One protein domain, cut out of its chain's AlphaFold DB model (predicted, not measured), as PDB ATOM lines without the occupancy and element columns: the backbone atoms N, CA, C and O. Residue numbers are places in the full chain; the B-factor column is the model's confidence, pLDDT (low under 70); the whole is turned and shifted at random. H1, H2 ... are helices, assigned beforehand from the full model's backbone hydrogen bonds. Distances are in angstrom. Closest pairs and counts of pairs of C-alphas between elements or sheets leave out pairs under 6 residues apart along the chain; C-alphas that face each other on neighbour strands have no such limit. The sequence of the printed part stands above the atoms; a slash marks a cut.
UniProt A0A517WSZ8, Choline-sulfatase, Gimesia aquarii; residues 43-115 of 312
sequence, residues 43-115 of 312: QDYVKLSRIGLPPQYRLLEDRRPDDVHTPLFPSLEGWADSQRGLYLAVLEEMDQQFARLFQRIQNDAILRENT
ATOM      1  N   GLN A  43     135.548 122.884 116.772       37.22
ATOM      2  CA  GLN A  43     135.266 124.092 117.559       37.22
ATOM      3  C   GLN A  43     135.564 125.369 116.762       37.22
ATOM      4  O   GLN A  43     134.848 126.364 116.905       37.22
ATOM      5  N   ASP A  44     136.552 125.322 115.868       36.22
ATOM      6  CA  ASP A  44     136.850 126.432 114.966       36.22
ATOM      7  C   ASP A  44     135.799 126.585 113.858       36.22
ATOM      8  O   ASP A  44     135.483 127.713 113.485       36.22
ATOM      9  N   TYR A  45     135.148 125.508 113.408       39.53
ATOM     10  CA  TYR A  45     134.017 125.603 112.470       39.53
ATOM     11  C   TYR A  45     132.774 126.262 113.093       39.53
ATOM     12  O   TYR A  45     132.129 127.089 112.451       39.53
ATOM     13  N   VAL A  46     132.482 125.981 114.370       42.31
ATOM     14  CA  VAL A  46     131.412 126.660 115.135       42.31
ATOM     15  C   VAL A  46     131.747 128.138 115.395       42.31
ATOM     16  O   VAL A  46     130.851 128.972 115.541       42.31
ATOM     17  N   LYS A  47     133.036 128.503 115.429       36.66
ATOM     18  CA  LYS A  47     133.477 129.908 115.460       36.66
ATOM     19  C   LYS A  47     133.426 130.576 114.084       36.66
ATOM     20  O   LYS A  47     133.045 131.741 114.011       36.66
ATOM     21  N   LEU A  48     133.768 129.869 113.009       36.16
ATOM     22  CA  LEU A  48     133.777 130.398 111.641       36.16
ATOM     23  C   LEU A  48     132.363 130.588 111.073       36.16
ATOM     24  O   LEU A  48     132.124 131.584 110.395       36.16
ATOM     25  N   SER A  49     131.388 129.747 111.434       42.84
ATOM     26  CA  SER A  49     129.973 129.942 111.062       42.84
ATOM     27  C   SER A  49     129.333 131.191 111.694       42.84
ATOM     28  O   SER A  49     128.273 131.653 111.261       42.84
ATOM     29  N   ARG A  50     129.993 131.819 112.682       44.47
ATOM     30  CA  ARG A  50     129.577 133.114 113.253       44.47
ATOM     31  C   ARG A  50     130.006 134.317 112.409       44.47
ATOM     32  O   ARG A  50     129.464 135.403 112.617       44.47
ATOM     33  N   ILE A  51     130.923 134.147 111.454       42.50
ATOM     34  CA  ILE A  51     131.485 135.232 110.641       42.50
ATOM     35  C   ILE A  51     131.087 135.011 109.175       42.50
ATOM     36  O   ILE A  51     131.825 134.408 108.407       42.50
ATOM     37  N   GLY A  52     129.914 135.510 108.769       44.09
ATOM     38  CA  GLY A  52     129.652 135.743 107.339       44.09
ATOM     39  C   GLY A  52     128.258 135.439 106.799       44.09
ATOM     40  O   GLY A  52     127.976 135.842 105.675       44.09
ATOM     41  N   LEU A  53     127.361 134.794 107.553       37.12
ATOM     42  CA  LEU A  53     125.994 134.559 107.071       37.12
ATOM     43  C   LEU A  53     124.996 135.603 107.606       37.12
ATOM     44  O   LEU A  53     125.014 135.902 108.809       37.12
ATOM     45  N   PRO A  54     124.109 136.147 106.741       40.03
ATOM     46  CA  PRO A  54     123.020 137.026 107.158       40.03
ATOM     47  C   PRO A  54     122.150 136.364 108.244       40.03
ATOM     48  O   PRO A  54     121.952 135.147 108.188       40.03
ATOM     49  N   PRO A  55     121.595 137.125 109.209       44.12
ATOM     50  CA  PRO A  55     120.888 136.585 110.375       44.12
ATOM     51  C   PRO A  55     119.799 135.553 110.048       44.12
ATOM     52  O   PRO A  55     119.621 134.599 110.801       44.12
ATOM     53  N   GLN A  56     119.122 135.687 108.904       39.09
ATOM     54  CA  GLN A  56     118.066 134.760 108.488       39.09
ATOM     55  C   GLN A  56     118.550 133.345 108.114       39.09
ATOM     56  O   GLN A  56     117.744 132.421 108.101       39.09
ATOM     57  N   TYR A  57     119.845 133.146 107.836       36.66
ATOM     58  CA  TYR A  57     120.405 131.834 107.472       36.66
ATOM     59  C   TYR A  57     121.048 131.097 108.652       36.66
ATOM     60  O   TYR A  57     121.298 129.899 108.565       36.66
ATOM     61  N   ARG A  58     121.242 131.781 109.787       39.31
ATOM     62  CA  ARG A  58     121.846 131.204 110.999       39.31
ATOM     63  C   ARG A  58     120.938 130.170 111.691       39.31
ATOM     64  O   ARG A  58     121.420 129.344 112.448       39.31
ATOM     65  N   LEU A  59     119.637 130.188 111.389       37.03
ATOM     66  CA  LEU A  59     118.622 129.253 111.902       37.03
ATOM     67  C   LEU A  59     118.458 127.976 111.055       37.03
ATOM     68  O   LEU A  59     117.743 127.064 111.463       37.03
ATOM     69  N   LEU A  60     119.065 127.923 109.862       35.66
ATOM     70  CA  LEU A  60     118.898 126.819 108.905       35.66
ATOM     71  C   LEU A  60     120.017 125.769 108.980       35.66
ATOM     72  O   LEU A  60     119.818 124.647 108.515       35.66
ATOM     73  N   GLU A  61     121.174 126.100 109.559       40.38
ATOM     74  CA  GLU A  61     122.239 125.118 109.829       40.38
ATOM     75  C   GLU A  61     121.998 124.328 111.121       40.38
ATOM     76  O   GLU A  61     122.340 123.156 111.169       40.38
ATOM     77  N   ASP A  62     121.322 124.924 112.104       42.72
ATOM     78  CA  ASP A  62     121.046 124.355 113.436       42.72
ATOM     79  C   ASP A  62     119.872 123.350 113.464       42.72
ATOM     80  O   ASP A  62     119.421 122.922 114.518       42.72
ATOM     81  N   ARG A  63     119.269 123.042 112.306       44.41
ATOM     82  CA  ARG A  63     118.026 122.246 112.220       44.41
ATOM     83  C   ARG A  63     117.964 121.349 110.989       44.41
ATOM     84  O   ARG A  63     116.896 121.177 110.392       44.41
ATOM     85  N   ARG A  64     119.106 120.819 110.549       48.66
ATOM     86  CA  ARG A  64     119.078 119.685 109.617       48.66
ATOM     87  C   ARG A  64     118.650 118.452 110.415       48.66
ATOM     88  O   ARG A  64     118.979 118.380 111.591       48.66
ATOM     89  N   PRO A  65     117.867 117.530 109.838       50.72
ATOM     90  CA  PRO A  65     117.571 116.280 110.514       50.72
ATOM     91  C   PRO A  65     118.886 115.509 110.621       50.72
ATOM     92  O   PRO A  65     119.305 114.864 109.658       50.72
ATOM     93  N   ASP A  66     119.562 115.656 111.754       55.94
ATOM     94  CA  ASP A  66     120.639 114.761 112.123       55.94
ATOM     95  C   ASP A  66     120.025 113.383 112.350       55.94
ATOM     96  O   ASP A  66     118.924 113.226 112.888       55.94
ATOM     97  N   ASP A  67     120.693 112.382 111.792       64.69
ATOM     98  CA  ASP A  67     120.244 111.010 111.878       64.69
ATOM     99  C   ASP A  67     120.787 110.379 113.163       64.69
ATOM    100  O   ASP A  67     121.784 110.804 113.745       64.69
ATOM    101  N   VAL A  68     120.128 109.323 113.631       69.88
ATOM    102  CA  VAL A  68     120.588 108.577 114.810       69.88
ATOM    103  C   VAL A  68     121.832 107.716 114.520       69.88
ATOM    104  O   VAL A  68     122.172 106.826 115.308       69.88
ATOM    105  N   HIS A  69     122.510 107.932 113.386       72.12
ATOM    106  CA  HIS A  69     123.739 107.240 113.040       72.12
ATOM    107  C   HIS A  69     124.928 107.932 113.714       72.12
ATOM    108  O   HIS A  69     125.036 109.147 113.799       72.12
ATOM    109  N   THR A  70     125.878 107.143 114.207       65.56
ATOM    110  CA  THR A  70     127.101 107.698 114.800       65.56
ATOM    111  C   THR A  70     128.009 108.329 113.731       65.56
ATOM    112  O   THR A  70     128.141 107.738 112.653       65.56
ATOM    113  N   PRO A  71     128.764 109.401 114.036       75.19
ATOM    114  CA  PRO A  71     128.809 110.143 115.304       75.19
ATOM    115  C   PRO A  71     127.532 110.955 115.580       75.19
ATOM    116  O   PRO A  71     126.946 111.511 114.667       75.19
ATOM    117  N   LEU A  72     127.135 111.018 116.855       76.25
ATOM    118  CA  LEU A  72     125.901 111.672 117.301       76.25
ATOM    119  C   LEU A  72     126.175 113.139 117.636       76.25
ATOM    120  O   LEU A  72     127.045 113.421 118.465       76.25
ATOM    121  N   PHE A  73     125.417 114.041 117.022       79.38
ATOM    122  CA  PHE A  73     125.564 115.485 117.183       79.38
ATOM    123  C   PHE A  73     124.203 116.129 117.464       79.38
ATOM    124  O   PHE A  73     123.572 116.618 116.537       79.38
ATOM    125  N   PRO A  74     123.720 116.116 118.717       78.62
ATOM    126  CA  PRO A  74     122.546 116.904 119.066       78.62
ATOM    127  C   PRO A  74     122.882 118.400 119.077       78.62
ATOM    128  O   PRO A  74     124.055 118.800 119.081       78.62
ATOM    129  N   SER A  75     121.850 119.232 119.176       76.94
ATOM    130  CA  SER A  75     121.980 120.647 119.515       76.94
ATOM    131  C   SER A  75     122.772 120.854 120.810       76.94
ATOM    132  O   SER A  75     122.890 119.979 121.672       76.94
ATOM    133  N   LEU A  76     123.299 122.070 120.975       76.50
ATOM    134  CA  LEU A  76     124.044 122.448 122.180       76.50
ATOM    135  C   LEU A  76     123.203 122.303 123.459       76.50
ATOM    136  O   LEU A  76     123.757 121.992 124.510       76.50
ATOM    137  N   GLU A  77     121.890 122.525 123.371       78.06
ATOM    138  CA  GLU A  77     120.958 122.379 124.496       78.06
ATOM    139  C   GLU A  77     120.695 120.904 124.833       78.06
ATOM    140  O   GLU A  77     120.587 120.559 126.008       78.06
ATOM    141  N   GLY A  78     120.648 120.031 123.821       79.44
ATOM    142  CA  GLY A  78     120.489 118.581 123.973       79.44
ATOM    143  C   GLY A  78     121.790 117.824 124.264       79.44
ATOM    144  O   GLY A  78     121.792 116.592 124.309       79.44
ATOM    145  N   TRP A  79     122.919 118.517 124.436       84.06
ATOM    146  CA  TRP A  79     124.207 117.858 124.631       84.06
ATOM    147  C   TRP A  79     124.238 117.015 125.911       84.06
ATOM    148  O   TRP A  79     123.794 117.440 126.977       84.06
ATOM    149  N   ALA A  80     124.828 115.822 125.824       86.62
ATOM    150  CA  ALA A  80     124.952 114.903 126.946       86.62
ATOM    151  C   ALA A  80     126.319 114.209 126.972       86.62
ATOM    152  O   ALA A  80     126.952 113.991 125.942       86.62
ATOM    153  N   ASP A  81     126.748 113.788 128.161       88.19
ATOM    154  CA  ASP A  81     128.081 113.199 128.359       88.19
ATOM    155  C   ASP A  81     128.167 111.710 127.994       88.19
ATOM    156  O   ASP A  81     129.256 111.141 127.897       88.19
ATOM    157  N   SER A  82     127.022 111.050 127.795       90.31
ATOM    158  CA  SER A  82     126.958 109.629 127.444       90.31
ATOM    159  C   SER A  82     126.467 109.426 126.017       90.31
ATOM    160  O   SER A  82     125.616 110.167 125.529       90.31
ATOM    161  N   GLN A  83     126.935 108.355 125.370       87.81
ATOM    162  CA  GLN A  83     126.474 107.968 124.033       87.81
ATOM    163  C   GLN A  83     124.948 107.789 123.983       87.81
ATOM    164  O   GLN A  83     124.310 108.206 123.022       87.81
ATOM    165  N   ARG A  84     124.352 107.225 125.042       90.81
ATOM    166  CA  ARG A  84     122.898 107.113 125.183       90.81
ATOM    167  C   ARG A  84     122.220 108.477 125.273       90.81
ATOM    168  O   ARG A  84     121.201 108.669 124.626       90.81
ATOM    169  N   GLY A  85     122.761 109.399 126.065       91.25
ATOM    170  CA  GLY A  85     122.214 110.752 126.181       91.25
ATOM    171  C   GLY A  85     122.232 111.484 124.840       91.25
ATOM    172  O   GLY A  85     121.198 111.983 124.414       91.25
ATOM    173  N   LEU A  86     123.368 111.442 124.131       87.75
ATOM    174  CA  LEU A  86     123.496 112.032 122.795       87.75
ATOM    175  C   LEU A  86     122.514 111.398 121.802       87.75
ATOM    176  O   LEU A  86     121.883 112.101 121.023       87.75
ATOM    177  N   TYR A  87     122.351 110.073 121.852       88.56
ATOM    178  CA  TYR A  87     121.416 109.346 120.989       88.56
ATOM    179  C   TYR A  87     119.969 109.776 121.233       88.56
ATOM    180  O   TYR A  87     119.224 109.994 120.283       88.56
ATOM    181  N   LEU A  88     119.571 109.900 122.503       90.69
ATOM    182  CA  LEU A  88     118.220 110.321 122.868       90.69
ATOM    183  C   LEU A  88     117.947 111.772 122.466       90.69
ATOM    184  O   LEU A  88     116.851 112.051 121.995       90.69
ATOM    185  N   ALA A  89     118.936 112.659 122.581       87.75
ATOM    186  CA  ALA A  89     118.801 114.049 122.163       87.75
ATOM    187  C   ALA A  89     118.623 114.187 120.640       87.75
ATOM    188  O   ALA A  89     117.686 114.843 120.191       87.75
ATOM    189  N   VAL A  90     119.438 113.487 119.838       86.88
ATOM    190  CA  VAL A  90     119.259 113.441 118.372       86.88
ATOM    191  C   VAL A  90     117.899 112.836 118.002       86.88
ATOM    192  O   VAL A  90     117.216 113.316 117.098       86.88
ATOM    193  N   LEU A  91     117.470 111.789 118.715       88.12
ATOM    194  CA  LEU A  91     116.171 111.158 118.490       88.12
ATOM    195  C   LEU A  91     115.002 112.116 118.785       88.12
ATOM    196  O   LEU A  91     114.038 112.140 118.021       88.12
ATOM    197  N   GLU A  92     115.086 112.909 119.853       88.50
ATOM    198  CA  GLU A  92     114.088 113.929 120.193       88.50
ATOM    199  C   GLU A  92     114.038 115.050 119.145       88.50
ATOM    200  O   GLU A  92     112.960 115.467 118.721       88.50
ATOM    201  N   GLU A  93     115.190 115.497 118.648       85.31
ATOM    202  CA  GLU A  93     115.252 116.485 117.567       85.31
ATOM    203  C   GLU A  93     114.638 115.958 116.269       85.31
ATOM    204  O   GLU A  93     113.887 116.681 115.600       85.31
ATOM    205  N   MET A  94     114.904 114.693 115.930       84.75
ATOM    206  CA  MET A  94     114.290 114.025 114.785       84.75
ATOM    207  C   MET A  94     112.762 113.959 114.932       84.75
ATOM    208  O   MET A  94     112.048 114.282 113.978       84.75
ATOM    209  N   ASP A  95     112.250 113.618 116.118       87.94
ATOM    210  CA  ASP A  95     110.811 113.612 116.416       87.94
ATOM    211  C   ASP A  95     110.176 115.002 116.210       87.94
ATOM    212  O   ASP A  95     109.174 115.145 115.499       87.94
ATOM    213  N   GLN A  96     110.825 116.063 116.705       86.75
ATOM    214  CA  GLN A  96     110.372 117.441 116.493       86.75
ATOM    215  C   GLN A  96     110.361 117.845 115.008       86.75
ATOM    216  O   GLN A  96     109.471 118.588 114.572       86.75
ATOM    217  N   GLN A  97     111.319 117.374 114.201       82.88
ATOM    218  CA  GLN A  97     111.292 117.619 112.754       82.88
ATOM    219  C   GLN A  97     110.155 116.849 112.076       82.88
ATOM    220  O   GLN A  97     109.465 117.409 111.215       82.88
ATOM    221  N   PHE A  98     109.907 115.601 112.479       86.19
ATOM    222  CA  PHE A  98     108.781 114.826 111.968       86.19
ATOM    223  C   PHE A  98     107.442 115.482 112.287       86.19
ATOM    224  O   PHE A  98     106.581 115.531 111.406       86.19
ATOM    225  N   ALA A  99     107.277 116.083 113.468       89.00
ATOM    226  CA  ALA A  99     106.059 116.808 113.822       89.00
ATOM    227  C   ALA A  99     105.680 117.869 112.770       89.00
ATOM    228  O   ALA A  99     104.510 117.989 112.404       89.00
ATOM    229  N   ARG A 100     106.661 118.585 112.203       87.81
ATOM    230  CA  ARG A 100     106.422 119.579 111.139       87.81
ATOM    231  C   ARG A 100     105.937 118.934 109.842       87.81
ATOM    232  O   ARG A 100     105.031 119.465 109.197       87.81
ATOM    233  N   LEU A 101     106.517 117.794 109.462       86.94
ATOM    234  CA  LEU A 101     106.093 117.028 108.287       86.94
ATOM    235  C   LEU A 101     104.659 116.512 108.462       86.94
ATOM    236  O   LEU A 101     103.816 116.727 107.590       86.94
ATOM    237  N   PHE A 102     104.364 115.898 109.608       89.75
ATOM    238  CA  PHE A 102     103.029 115.405 109.929       89.75
ATOM    239  C   PHE A 102     101.993 116.534 109.931       89.75
ATOM    240  O   PHE A 102     100.939 116.385 109.315       89.75
ATOM    241  N   GLN A 103     102.300 117.685 110.539       92.00
ATOM    242  CA  GLN A 103     101.426 118.864 110.511       92.00
ATOM    243  C   GLN A 103     101.186 119.361 109.083       92.00
ATOM    244  O   GLN A 103     100.047 119.652 108.717       92.00
ATOM    245  N   ARG A 104     102.228 119.426 108.241       91.56
ATOM    246  CA  ARG A 104     102.085 119.841 106.837       91.56
ATOM    247  C   ARG A 104     101.163 118.909 106.052       91.56
ATOM    248  O   ARG A 104     100.415 119.402 105.211       91.56
ATOM    249  N   ILE A 105     101.233 117.603 106.301       90.06
ATOM    250  CA  ILE A 105     100.387 116.599 105.643       90.06
ATOM    251  C   ILE A 105      98.948 116.688 106.155       90.06
ATOM    252  O   ILE A 105      98.022 116.692 105.354       90.06
ATOM    253  N   GLN A 106      98.746 116.812 107.469       90.62
ATOM    254  CA  GLN A 106      97.406 116.903 108.061       90.62
ATOM    255  C   GLN A 106      96.652 118.170 107.634       90.62
ATOM    256  O   GLN A 106      95.447 118.110 107.386       90.62
ATOM    257  N   ASN A 107      97.357 119.297 107.510       92.25
ATOM    258  CA  ASN A 107      96.764 120.599 107.186       92.25
ATOM    259  C   ASN A 107      96.471 120.802 105.689       92.25
ATOM    260  O   ASN A 107      95.991 121.864 105.298       92.25
ATOM    261  N   ASP A 108      96.758 119.815 104.842       92.00
ATOM    262  CA  ASP A 108      96.544 119.889 103.400       92.00
ATOM    263  C   ASP A 108      95.635 118.759 102.952       92.00
ATOM    264  O   ASP A 108      95.933 117.587 103.156       92.00
ATOM    265  N   ALA A 109      94.502 119.118 102.352       89.81
ATOM    266  CA  ALA A 109      93.473 118.153 102.002       89.81
ATOM    267  C   ALA A 109      93.960 117.088 101.011       89.81
ATOM    268  O   ALA A 109      93.599 115.923 101.162       89.81
ATOM    269  N   ILE A 110      94.812 117.469 100.054       89.12
ATOM    270  CA  ILE A 110      95.326 116.552  99.032       89.12
ATOM    271  C   ILE A 110      96.328 115.591  99.668       89.12
ATOM    272  O   ILE A 110      96.252 114.382  99.460       89.12
ATOM    273  N   LEU A 111      97.259 116.112 100.475       88.25
ATOM    274  CA  LEU A 111      98.263 115.265 101.124       88.25
ATOM    275  C   LEU A 111      97.637 114.341 102.168       88.25
ATOM    276  O   LEU A 111      97.997 113.168 102.230       88.25
ATOM    277  N   ARG A 112      96.687 114.844 102.959       88.56
ATOM    278  CA  ARG A 112      95.987 114.085 103.998       88.56
ATOM    279  C   ARG A 112      95.335 112.817 103.451       88.56
ATOM    280  O   ARG A 112      95.335 111.816 104.148       88.56
ATOM    281  N   GLU A 113      94.800 112.855 102.237       85.50
ATOM    282  CA  GLU A 113      94.056 111.736 101.642       85.50
ATOM    283  C   GLU A 113      94.927 110.814 100.781       85.50
ATOM    284  O   GLU A 113      94.498 109.722 100.425       85.50
ATOM    285  N   ASN A 114      96.162 111.222 100.469       85.50
ATOM    286  CA  ASN A 114      97.020 110.522  99.511       85.50
ATOM    287  C   ASN A 114      98.458 110.302 100.012       85.50
ATOM    288  O   ASN A 114      99.370 110.094  99.216       85.50
ATOM    289  N   THR A 115      98.688 110.374 101.328       89.75
ATOM    290  CA  THR A 115     100.023 110.154 101.906       89.75
ATOM    291  C   THR A 115     100.021 109.003 102.900       89.75
ATOM    292  O   THR A 115      99.332 109.048 103.918       89.75
TER     293      THR A 115
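Overview. This is residues 43 to 115 of the 312 residues of the protein "Choline-sulfatase" of Gimesia aquarii (UniProt A0A517WSZ8). One long helix, H2, makes a rod with the short helix H3 at a corner by its last residues, while a long loop before H2 folds back past the first half of H2 and then leads away to the small helix H1. Residues 43 to 48, which are H1, and residues 51 to 57 stick out as a free arm. The printed part has 73 residues with three named helices, in the order H1, H2, H3, and no named strand; the class is all helix, though under half of the residues, 36, are in named elements. The whole is loose, with a radius of gyration of the C-alphas of 15.7 A, and flat, spanning 47 by 35 by 17 A.

Arrangement. Begin with H2, residues 83 to 106, and go on to H3, residues 109 to 114. They only just touch, with 3 pairs of C-alphas within 8 A, and only at the corner by their tight link. H2 takes part with residues 105 to 106 alone; the closest C-alphas, those of Gln 106 and Arg 112, are 5.1 A apart. The two helices run opposite ways at a steep tilt of 65 degrees. Look next at H1, residues 43 to 48, which is apart from both H2 and H3. Every O i to N i+4 pair is within hydrogen-bond range in H1 and H3; in H2, 19 of 20 are.

Along the chain. Find C-alpha 83 at (126.474, 107.968, 124.033); from there H2 runs 34.3 A to C-alpha 106 at (97.406, 116.903, 108.061). H3 ends at C-alpha 114, (97.020, 110.522, 99.511). H1 begins at C-alpha 43, (135.266, 124.092, 117.559). H1 and H3 each measure 8.8 A from first to last C-alpha.

Size, cuts and confidence. The two C-alphas farthest apart, those of Asp 44 and Glu 113, are 47.2 A apart. The printed part has no cut, and 34 residues form the long link from H1 to H2. In the B-factor column, pLDDT is under 70 at residues 43 to 68 and residue 70.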